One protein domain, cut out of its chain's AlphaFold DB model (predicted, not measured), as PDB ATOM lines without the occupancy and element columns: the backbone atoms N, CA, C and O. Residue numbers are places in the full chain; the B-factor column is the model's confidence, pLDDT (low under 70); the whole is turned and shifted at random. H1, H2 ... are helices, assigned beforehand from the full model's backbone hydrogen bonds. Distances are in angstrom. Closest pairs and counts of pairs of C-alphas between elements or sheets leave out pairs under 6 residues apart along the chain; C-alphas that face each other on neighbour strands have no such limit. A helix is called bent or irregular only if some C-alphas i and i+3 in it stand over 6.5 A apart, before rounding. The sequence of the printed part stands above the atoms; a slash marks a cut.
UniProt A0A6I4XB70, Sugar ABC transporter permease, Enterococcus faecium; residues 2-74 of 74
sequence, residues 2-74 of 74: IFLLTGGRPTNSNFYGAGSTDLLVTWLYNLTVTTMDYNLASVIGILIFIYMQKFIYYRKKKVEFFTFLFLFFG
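Overview. This is residues 2 to 74 of the 74 residues of the protein "Sugar ABC transporter permease" of Enterococcus faecium (UniProt A0A6I4XB70). Picture a small head with one long, straight helical arm: the head holds H1, a long loop, H2 and the first residues of H3, and the rest of H3, from residue 49 on, sticks out far beyond it. Inside the head, H2 and the beginning of H3 fold back on each other as a lopsided helical hairpin, with a short arm and a very long one, while little H1 lies close to H2. The printed part has 73 residues with three named helices, in the order H1, H2, H3, and no named strand; the class is all helix. The whole is extended, with a radius of gyration of the C-alphas of 18.6 A and spans of 55 by 28 by 21 A, and the arm makes the length.

Along the chain. Start at C-alpha 2, at (142.405, 118.111, 174.896), where H1 begins; it covers residues 2 to 6. From there read through residues 7 to 23, a stretch of 17 residues with no named element. At C-alpha 24, at (140.491, 129.258, 174.696), you meet H2, residues 24 to 33, which is 14.2 A long from first to last C-alpha. H3, residues 38 to 73, is the longest helix and measures 52.3 A; follow it from C-alpha 38 to C-alpha 73, at (157.958, 134.243, 136.952). None of the three helices is bent.

Arrangement. Look first at H1 and H2, which are close but not clearly touching: their closest C-alphas, those of Phe 3 and Thr 26, are 6.8 A apart. Next compare H2 with H3: they touch, and their closest C-alphas, those of Thr 32 and Tyr 38, are 5.4 A apart. Their lines stand at a shallow tilt of 25 degrees and they run opposite ways, a helical hairpin. H3 touches H2 with residues 38 to 45 alone. H1 and H3 are apart. In the backbones of H1, H2 and H3, every O i to N i+4 pair is within hydrogen-bond range.

Size, cuts and confidence. The two C-alphas farthest apart, those of Thr 35 and Phe 73, are 56.4 A from each other. Residues 49 to 74, of which 49 to 73 belong to H3, stand free; the body without them has 47 residues, spans 27 by 19 by 17 A and has a radius of gyration of 10.3 A. The link from H1 to H2 is long, with 17 residues, and the one from H2 to H3 is tight, with 4. The printed part has no cut and ends at residue 74, the chain's last. In the B-factor column you find a mean pLDDT of 83.8 for the printed part of this predicted model, with low confidence, under 70, at residues 2 to 9, 11 to 12 and 74.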
ATOM      1  N   ILE A   2     141.918 117.944 173.504       59.41
ATOM      2  CA  ILE A   2     142.405 118.111 174.896       59.41
ATOM      3  C   ILE A   2     141.263 118.176 175.937       59.41
ATOM      4  O   ILE A   2     141.312 117.466 176.935       59.41
ATOM      5  N   PHE A   3     140.176 118.916 175.662       58.66
ATOM      6  CA  PHE A   3     139.004 118.988 176.558       58.66
ATOM      7  C   PHE A   3     138.389 117.619 176.892       58.66
ATOM      8  O   PHE A   3     138.017 117.376 178.033       58.66
ATOM      9  N   LEU A   4     138.320 116.709 175.917       61.34
ATOM     10  CA  LEU A   4     137.726 115.382 176.108       61.34
ATOM     11  C   LEU A   4     138.622 114.443 176.931       61.34
ATOM     12  O   LEU A   4     138.116 113.484 177.501       61.34
ATOM     13  N   LEU A   5     139.936 114.701 176.981       66.50
ATOM     14  CA  LEU A   5     140.906 113.845 177.667       66.50
ATOM     15  C   LEU A   5     141.204 114.289 179.103       66.50
ATOM     16  O   LEU A   5     141.393 113.442 179.969       66.50
ATOM     17  N   THR A   6     141.275 115.597 179.367       64.69
ATOM     18  CA  THR A   6     141.668 116.129 180.689       64.69
ATOM     19  C   THR A   6     140.641 117.080 181.297       64.69
ATOM     20  O   THR A   6     140.811 117.514 182.440       64.69
ATOM     21  N   GLY A   7     139.590 117.446 180.553       66.06
ATOM     22  CA  GLY A   7     138.609 118.444 180.988       66.06
ATOM     23  C   GLY A   7     139.229 119.806 181.308       66.06
ATOM     24  O   GLY A   7     138.640 120.554 182.080       66.06
ATOM     25  N   GLY A   8     140.438 120.090 180.800       68.19
ATOM     26  CA  GLY A   8     141.159 121.332 181.081       68.19
ATOM     27  C   GLY A   8     142.099 121.321 182.280       68.19
ATOM     28  O   GLY A   8     142.928 122.214 182.434       68.19
ATOM     29  N   ARG A   9     142.018 120.301 183.136       69.94
ATOM     30  CA  ARG A   9     142.742 120.231 184.416       69.94
ATOM     31  C   ARG A   9     144.266 120.085 184.220       69.94
ATOM     32  O   ARG A   9     144.698 119.589 183.178       69.94
ATOM     33  N   PRO A  10     145.095 120.451 185.221       72.25
ATOM     34  CA  PRO A  10     144.747 121.033 186.524       72.25
ATOM     35  C   PRO A  10     144.337 122.509 186.432       72.25
ATOM     36  O   PRO A  10     144.811 123.243 185.569       72.25
ATOM     37  N   THR A  11     143.461 122.938 187.342       66.00
ATOM     38  CA  THR A  11     143.100 124.351 187.529       66.00
ATOM     39  C   THR A  11     144.324 125.128 187.986       66.00
ATOM     40  O   THR A  11     144.985 124.721 188.943       66.00
ATOM     41  N   ASN A  12     144.629 126.234 187.317       69.25
ATOM     42  CA  ASN A  12     145.777 127.061 187.656       69.25
ATOM     43  C   ASN A  12     145.295 128.316 188.384       69.25
ATOM     44  O   ASN A  12     144.524 129.086 187.820       69.25
ATOM     45  N   SER A  13     145.763 128.551 189.610       70.62
ATOM     46  CA  SER A  13     145.395 129.746 190.383       70.62
ATOM     47  C   SER A  13     145.903 131.053 189.765       70.62
ATOM     48  O   SER A  13     145.419 132.118 190.128       70.62
ATOM     49  N   ASN A  14     146.860 130.986 188.833       73.75
ATOM     50  CA  ASN A  14     147.343 132.154 188.097       73.75
ATOM     51  C   ASN A  14     146.447 132.530 186.907       73.75
ATOM     52  O   ASN A  14     146.625 133.601 186.331       73.75
ATOM     53  N   PHE A  15     145.506 131.666 186.516       74.88
ATOM     54  CA  PHE A  15     144.560 131.947 185.443       74.88
ATOM     55  C   PHE A  15     143.160 132.169 186.014       74.88
ATOM     56  O   PHE A  15     142.741 131.507 186.961       74.88
ATOM     57  N   TYR A  16     142.415 133.102 185.418       76.81
ATOM     58  CA  TYR A  16     141.062 133.451 185.853       76.81
ATOM     59  C   TYR A  16     140.075 132.326 185.499       76.81
ATOM     60  O   TYR A  16     139.412 132.369 184.469       76.81
ATOM     61  N   GLY A  17     140.035 131.258 186.301       73.81
ATOM     62  CA  GLY A  17     139.149 130.107 186.080       73.81
ATOM     63  C   GLY A  17     139.517 129.225 184.878       73.81
ATOM     64  O   GLY A  17     138.683 128.443 184.426       73.81
ATOM     65  N   ALA A  18     140.745 129.340 184.357       80.62
ATOM     66  CA  ALA A  18     141.269 128.467 183.304       80.62
ATOM     67  C   ALA A  18     142.180 127.387 183.900       80.62
ATOM     68  O   ALA A  18     142.951 127.619 184.836       80.62
ATOM     69  N   GLY A  19     142.125 126.193 183.339       78.94
ATOM     70  CA  GLY A  19     143.098 125.151 183.587       78.94
ATOM     71  C   GLY A  19     144.345 125.292 182.713       78.94
ATOM     72  O   GLY A  19     144.329 125.904 181.649       78.94
ATOM     73  N   SER A  20     145.464 124.723 183.163       78.19
ATOM     74  CA  SER A  20     146.769 124.857 182.493       78.19
ATOM     75  C   SER A  20     146.806 124.276 181.075       78.19
ATOM     76  O   SER A  20     147.719 124.587 180.314       78.19
ATOM     77  N   THR A  21     145.849 123.413 180.726       81.88
ATOM     78  CA  THR A  21     145.729 122.811 179.389       81.88
ATOM     79  C   THR A  21     144.478 123.277 178.641       81.88
ATOM     80  O   THR A  21     144.163 122.732 177.581       81.88
ATOM     81  N   ASP A  22     143.765 124.280 179.165       79.12
ATOM     82  CA  ASP A  22     142.541 124.767 178.544       79.12
ATOM     83  C   ASP A  22     142.813 125.444 177.208       79.12
ATOM     84  O   ASP A  22     143.595 126.386 177.077       79.12
ATOM     85  N   LEU A  23     142.086 124.977 176.197       85.81
ATOM     86  CA  LEU A  23     141.925 125.740 174.976       85.81
ATOM     87  C   LEU A  23     141.048 126.951 175.279       85.81
ATOM     88  O   LEU A  23     140.137 126.889 176.102       85.81
ATOM     89  N   LEU A  24     141.254 128.027 174.528       84.75
ATOM     90  CA  LEU A  24     140.491 129.258 174.696       84.75
ATOM     91  C   LEU A  24     138.967 129.023 174.639       84.75
ATOM     92  O   LEU A  24     138.222 129.628 175.401       84.75
ATOM     93  N   VAL A  25     138.501 128.108 173.779       84.88
ATOM     94  CA  VAL A  25     137.078 127.726 173.681       84.88
ATOM     95  C   VAL A  25     136.563 127.039 174.949       84.88
ATOM     96  O   VAL A  25     135.430 127.270 175.359       84.88
ATOM     97  N   THR A  26     137.398 126.225 175.593       85.38
ATOM     98  CA  THR A  26     137.066 125.530 176.840       85.38
ATOM     99  C   THR A  26     137.007 126.509 178.002       85.38
ATOM    100  O   THR A  26     136.086 126.457 178.813       85.38
ATOM    101  N   TRP A  27     137.932 127.462 178.037       85.38
ATOM    102  CA  TRP A  27     137.890 128.527 179.024       85.38
ATOM    103  C   TRP A  27     136.651 129.422 178.856       85.38
ATOM    104  O   TRP A  27     135.963 129.705 179.832       85.38
ATOM    105  N   LEU A  28     136.285 129.785 177.619       85.50
ATOM    106  CA  LEU A  28     135.065 130.554 177.333       85.50
ATOM    107  C   LEU A  28     133.781 129.799 177.725       85.50
ATOM    108  O   LEU A  28     132.812 130.396 178.198       85.50
ATOM    109  N   TYR A  29     133.780 128.476 177.557       85.06
ATOM    110  CA  TYR A  29     132.696 127.615 178.020       85.06
ATOM    111  C   TYR A  29     132.578 127.640 179.550       85.06
ATOM    112  O   TYR A  29     131.488 127.862 180.066       85.06
ATOM    113  N   ASN A  30     133.689 127.521 180.285       82.62
ATOM    114  CA  ASN A  30     133.673 127.666 181.746       82.62
ATOM    115  C   ASN A  30     133.196 129.067 182.172       82.62
ATOM    116  O   ASN A  30     132.370 129.203 183.073       82.62
ATOM    117  N   LEU A  31     133.623 130.119 181.473       85.56
ATOM    118  CA  LEU A  31     133.166 131.480 181.761       85.56
ATOM    119  C   LEU A  31     131.643 131.636 181.650       85.56
ATOM    120  O   LEU A  31     131.014 132.269 182.486       85.56
ATOM    121  N   THR A  32     131.023 131.011 180.653       84.00
ATOM    122  CA  THR A  32     129.575 131.138 180.418       84.00
ATOM    123  C   THR A  32     128.724 130.142 181.203       84.00
ATOM    124  O   THR A  32     127.612 130.482 181.602       84.00
ATOM    125  N   VAL A  33     129.217 128.922 181.427       83.50
ATOM    126  CA  VAL A  33     128.431 127.820 182.005       83.50
ATOM    127  C   VAL A  33     128.717 127.604 183.486       83.50
ATOM    128  O   VAL A  33     127.787 127.324 184.234       83.50
ATOM    129  N   THR A  34     129.971 127.721 183.932       80.81
ATOM    130  CA  THR A  34     130.320 127.441 185.336       80.81
ATOM    131  C   THR A  34     130.316 128.702 186.190       80.81
ATOM    132  O   THR A  34     129.776 128.688 187.291       80.81
ATOM    133  N   THR A  35     130.878 129.797 185.677       80.94
ATOM    134  CA  THR A  35     130.978 131.075 186.410       80.94
ATOM    135  C   THR A  35     129.886 132.082 186.043       80.94
ATOM    136  O   THR A  35     129.650 133.007 186.809       80.94
ATOM    137  N   MET A  36     129.165 131.866 184.934       83.31
ATOM    138  CA  MET A  36     128.086 132.741 184.437       83.31
ATOM    139  C   MET A  36     128.528 134.196 184.155       83.31
ATOM    140  O   MET A  36     127.708 135.113 184.104       83.31
ATOM    141  N   ASP A  37     129.818 134.409 183.889       84.44
ATOM    142  CA  ASP A  37     130.429 135.702 183.566       84.44
ATOM    143  C   ASP A  37     130.259 136.049 182.071       84.44
ATOM    144  O   ASP A  37     131.216 136.157 181.292       84.44
ATOM    145  N   TYR A  38     129.009 136.253 181.640       85.75
ATOM    146  CA  TYR A  38     128.672 136.506 180.229       85.75
ATOM    147  C   TYR A  38     129.320 137.772 179.654       85.75
ATOM    148  O   TYR A  38     129.675 137.798 178.474       85.75
ATOM    149  N   ASN A  39     129.516 138.806 180.477       90.00
ATOM    150  CA  ASN A  39     130.152 140.053 180.048       90.00
ATOM    151  C   ASN A  39     131.600 139.811 179.604       90.00
ATOM    152  O   ASN A  39     132.002 140.235 178.521       90.00
ATOM    153  N   LEU A  40     132.369 139.087 180.419       88.12
ATOM    154  CA  LEU A  40     133.770 138.789 180.135       88.12
ATOM    155  C   LEU A  40     133.888 137.839 178.934       88.12
ATOM    156  O   LEU A  40     134.670 138.096 178.018       88.12
ATOM    157  N   ALA A  41     133.045 136.804 178.883       87.62
ATOM    158  CA  ALA A  41     132.995 135.881 177.753       87.62
ATOM    159  C   ALA A  41     132.655 136.580 176.422       87.62
ATOM    160  O   ALA A  41     133.278 136.294 175.397       87.62
ATOM    161  N   SER A  42     131.707 137.523 176.431       90.00
ATOM    162  CA  SER A  42     131.302 138.275 175.237       90.00
ATOM    163  C   SER A  42     132.433 139.158 174.707       90.00
ATOM    164  O   SER A  42     132.769 139.095 173.522       90.00
ATOM    165  N   VAL A  43     133.092 139.917 175.591       92.88
ATOM    166  CA  VAL A  43     134.220 140.783 175.216       92.88
ATOM    167  C   VAL A  43     135.366 139.963 174.624       92.88
ATOM    168  O   VAL A  43     135.880 140.303 173.557       92.88
ATOM    169  N   ILE A  44     135.733 138.851 175.266       91.31
ATOM    170  CA  ILE A  44     136.781 137.956 174.764       91.31
ATOM    171  C   ILE A  44     136.386 137.388 173.393       91.31
ATOM    172  O   ILE A  44     137.194 137.427 172.463       91.31
ATOM    173  N   GLY A  45     135.137 136.937 173.231       89.44
ATOM    174  CA  GLY A  45     134.606 136.438 171.960       89.44
ATOM    175  C   GLY A  45     134.740 137.445 170.811       89.44
ATOM    176  O   GLY A  45     135.216 137.092 169.729       89.44
ATOM    177  N   ILE A  46     134.401 138.714 171.057       93.31
ATOM    178  CA  ILE A  46     134.536 139.797 170.070       93.31
ATOM    179  C   ILE A  46     136.011 140.051 169.723       93.31
ATOM    180  O   ILE A  46     136.351 140.200 168.546       93.31
ATOM    181  N   LEU A  47     136.909 140.059 170.713       93.44
ATOM    182  CA  LEU A  47     138.344 140.260 170.483       93.44
ATOM    183  C   LEU A  47     138.943 139.173 169.583       93.44
ATOM    184  O   LEU A  47     139.684 139.478 168.644       93.44
ATOM    185  N   ILE A  48     138.581 137.911 169.820       93.06
ATOM    186  CA  ILE A  48     139.032 136.782 168.994       93.06
ATOM    187  C   ILE A  48     138.466 136.890 167.587       93.06
ATOM    188  O   ILE A  48     139.180 136.619 166.622       93.06
ATOM    189  N   PHE A  49     137.208 137.313 167.450       92.94
ATOM    190  CA  PHE A  49     136.598 137.512 166.143       92.94
ATOM    191  C   PHE A  49     137.381 138.542 165.324       92.94
ATOM    192  O   PHE A  49     137.799 138.244 164.206       92.94
ATOM    193  N   ILE A  50     137.673 139.711 165.900       96.06
ATOM    194  CA  ILE A  50     138.464 140.762 165.239       96.06
ATOM    195  C   ILE A  50     139.864 140.248 164.878       96.06
ATOM    196  O   ILE A  50     140.332 140.448 163.752       96.06
ATOM    197  N   TYR A  51     140.527 139.548 165.803       94.81
ATOM    198  CA  TYR A  51     141.845 138.966 165.558       94.81
ATOM    199  C   TYR A  51     141.818 137.957 164.403       94.81
ATOM    200  O   TYR A  51     142.668 138.006 163.509       94.81
ATOM    201  N   MET A  52     140.809 137.085 164.368       93.69
ATOM    202  CA  MET A  52     140.666 136.067 163.334       93.69
ATOM    203  C   MET A  52     140.363 136.681 161.963       93.69
ATOM    204  O   MET A  52     140.956 136.258 160.971       93.69
ATOM    205  N   GLN A  53     139.532 137.728 161.897       95.69
ATOM    206  CA  GLN A  53     139.302 138.479 160.657       95.69
ATOM    207  C   GLN A  53     140.604 139.084 160.117       95.69
ATOM    208  O   GLN A  53     140.935 138.917 158.941       95.69
ATOM    209  N   LYS A  54     141.394 139.724 160.987       96.00
ATOM    210  CA  LYS A  54     142.685 140.312 160.612       96.00
ATOM    211  C   LYS A  54     143.683 139.247 160.144       96.00
ATOM    212  O   LYS A  54     144.354 139.437 159.131       96.00
ATOM    213  N   PHE A  55     143.747 138.104 160.828       94.81
ATOM    214  CA  PHE A  55     144.596 136.978 160.438       94.81
ATOM    215  C   PHE A  55     144.222 136.414 159.058       94.81
ATOM    216  O   PHE A  55     145.090 136.232 158.202       94.81
ATOM    217  N   ILE A  56     142.926 136.188 158.809       95.06
ATOM    218  CA  ILE A  56     142.426 135.714 157.511       95.06
ATOM    219  C   ILE A  56     142.753 136.723 156.411       95.06
ATOM    220  O   ILE A  56     143.214 136.321 155.342       95.06
ATOM    221  N   TYR A  57     142.563 138.017 156.673       95.50
ATOM    222  CA  TYR A  57     142.878 139.080 155.724       95.50
ATOM    223  C   TYR A  57     144.361 139.076 155.324       95.50
ATOM    224  O   TYR A  57     144.677 139.022 154.134       95.50
ATOM    225  N   TYR A  58     145.282 139.045 156.295       94.00
ATOM    226  CA  TYR A  58     146.717 138.965 155.997       94.00
ATOM    227  C   TYR A  58     147.082 137.700 155.226       94.00
ATOM    228  O   TYR A  58     147.888 137.754 154.294       94.00
ATOM    229  N   ARG A  59     146.476 136.563 155.583       93.81
ATOM    230  CA  ARG A  59     146.720 135.301 154.884       93.81
ATOM    231  C   ARG A  59     146.226 135.358 153.441       93.81
ATOM    232  O   ARG A  59     146.957 134.922 152.561       93.81
ATOM    233  N   LYS A  60     145.042 135.923 153.184       93.69
ATOM    234  CA  LYS A  60     144.525 136.126 151.820       93.69
ATOM    235  C   LYS A  60     145.472 136.990 150.989       93.69
ATOM    236  O   LYS A  60     145.900 136.550 149.929       93.69
ATOM    237  N   LYS A  61     145.901 138.134 151.530       92.31
ATOM    238  CA  LYS A  61     146.834 139.041 150.846       92.31
ATOM    239  C   LYS A  61     148.166 138.365 150.496       92.31
ATOM    240  O   LYS A  61     148.701 138.573 149.412       92.31
ATOM    241  N   LYS A  62     148.701 137.533 151.399       91.25
ATOM    242  CA  LYS A  62     149.938 136.775 151.151       91.25
ATOM    243  C   LYS A  62     149.765 135.731 150.041       91.25
ATOM    244  O   LYS A  62     150.673 135.563 149.234       91.25
ATOM    245  N   VAL A  63     148.627 135.034 150.008       91.69
ATOM    246  CA  VAL A  63     148.338 134.012 148.987       91.69
ATOM    247  C   VAL A  63     148.174 134.654 147.610       91.69
ATOM    248  O   VAL A  63     148.811 134.199 146.670       91.69
ATOM    249  N   GLU A  64     147.414 135.745 147.505       90.06
ATOM    250  CA  GLU A  64     147.239 136.478 146.242       90.06
ATOM    251  C   GLU A  64     148.569 137.004 145.692       90.06
ATOM    252  O   GLU A  64     148.843 136.866 144.502       90.06
ATOM    253  N   PHE A  65     149.436 137.535 146.559       88.81
ATOM    254  CA  PHE A  65     150.779 137.961 146.166       88.81
ATOM    255  C   PHE A  65     151.633 136.802 145.630       88.81
ATOM    256  O   PHE A  65     152.325 136.951 144.626       88.81
ATOM    257  N   PHE A  66     151.583 135.638 146.281       88.19
ATOM    258  CA  PHE A  66     152.329 134.464 145.827       88.19
ATOM    259  C   PHE A  66     151.799 133.929 144.488       88.19
ATOM    260  O   PHE A  66     152.587 133.606 143.604       88.19
ATOM    261  N   THR A  67     150.474 133.890 144.307       87.81
ATOM    262  CA  THR A  67     149.850 133.515 143.030       87.81
ATOM    263  C   THR A  67     150.217 134.492 141.914       87.81
ATOM    264  O   THR A  67     150.513 134.054 140.808       87.81
ATOM    265  N   PHE A  68     150.258 135.797 142.202       88.56
ATOM    266  CA  PHE A  68     150.748 136.802 141.262       88.56
ATOM    267  C   PHE A  68     152.196 136.510 140.856       88.56
ATOM    268  O   PHE A  68     152.484 136.396 139.672       88.56
ATOM    269  N   LEU A  69     153.097 136.303 141.820       89.38
ATOM    270  CA  LEU A  69     154.503 136.008 141.538       89.38
ATOM    271  C   LEU A  69     154.669 134.771 140.638       89.38
ATOM    272  O   LEU A  69     155.443 134.806 139.686       89.38
ATOM    273  N   PHE A  70     153.915 133.703 140.901       89.50
ATOM    274  CA  PHE A  70     153.948 132.488 140.085       89.50
ATOM    275  C   PHE A  70     153.505 132.732 138.635       89.50
ATOM    276  O   PHE A  70     154.059 132.138 137.723       89.50
ATOM    277  N   LEU A  71     152.545 133.630 138.403       90.06
ATOM    278  CA  LEU A  71     152.019 133.909 137.063       90.06
ATOM    279  C   LEU A  71     153.002 134.715 136.191       90.06
ATOM    280  O   LEU A  71     152.969 134.593 134.972       90.06
ATOM    281  N   PHE A  72     153.876 135.526 136.799       89.50
ATOM    282  CA  PHE A  72     154.851 136.359 136.075       89.50
ATOM    283  C   PHE A  72     156.259 135.756 135.981       89.50
ATOM    284  O   PHE A  72     157.030 136.175 135.120       89.50
ATOM    285  N   PHE A  73     156.607 134.814 136.861       88.31
ATOM    286  CA  PHE A  73     157.958 134.243 136.952       88.31
ATOM    287  C   PHE A  73     158.002 132.706 136.859       88.31
ATOM    288  O   PHE A  73     159.080 132.133 137.028       88.31
ATOM    289  N   GLY A  74     156.857 132.050 136.648       68.62
ATOM    290  CA  GLY A  74     156.726 130.602 136.442       68.62
ATOM    291  C   GLY A  74     156.630 130.203 134.977       68.62
ATOM    292  O   GLY A  74     156.264 131.061 134.146       68.62
TER     293      GLY A  74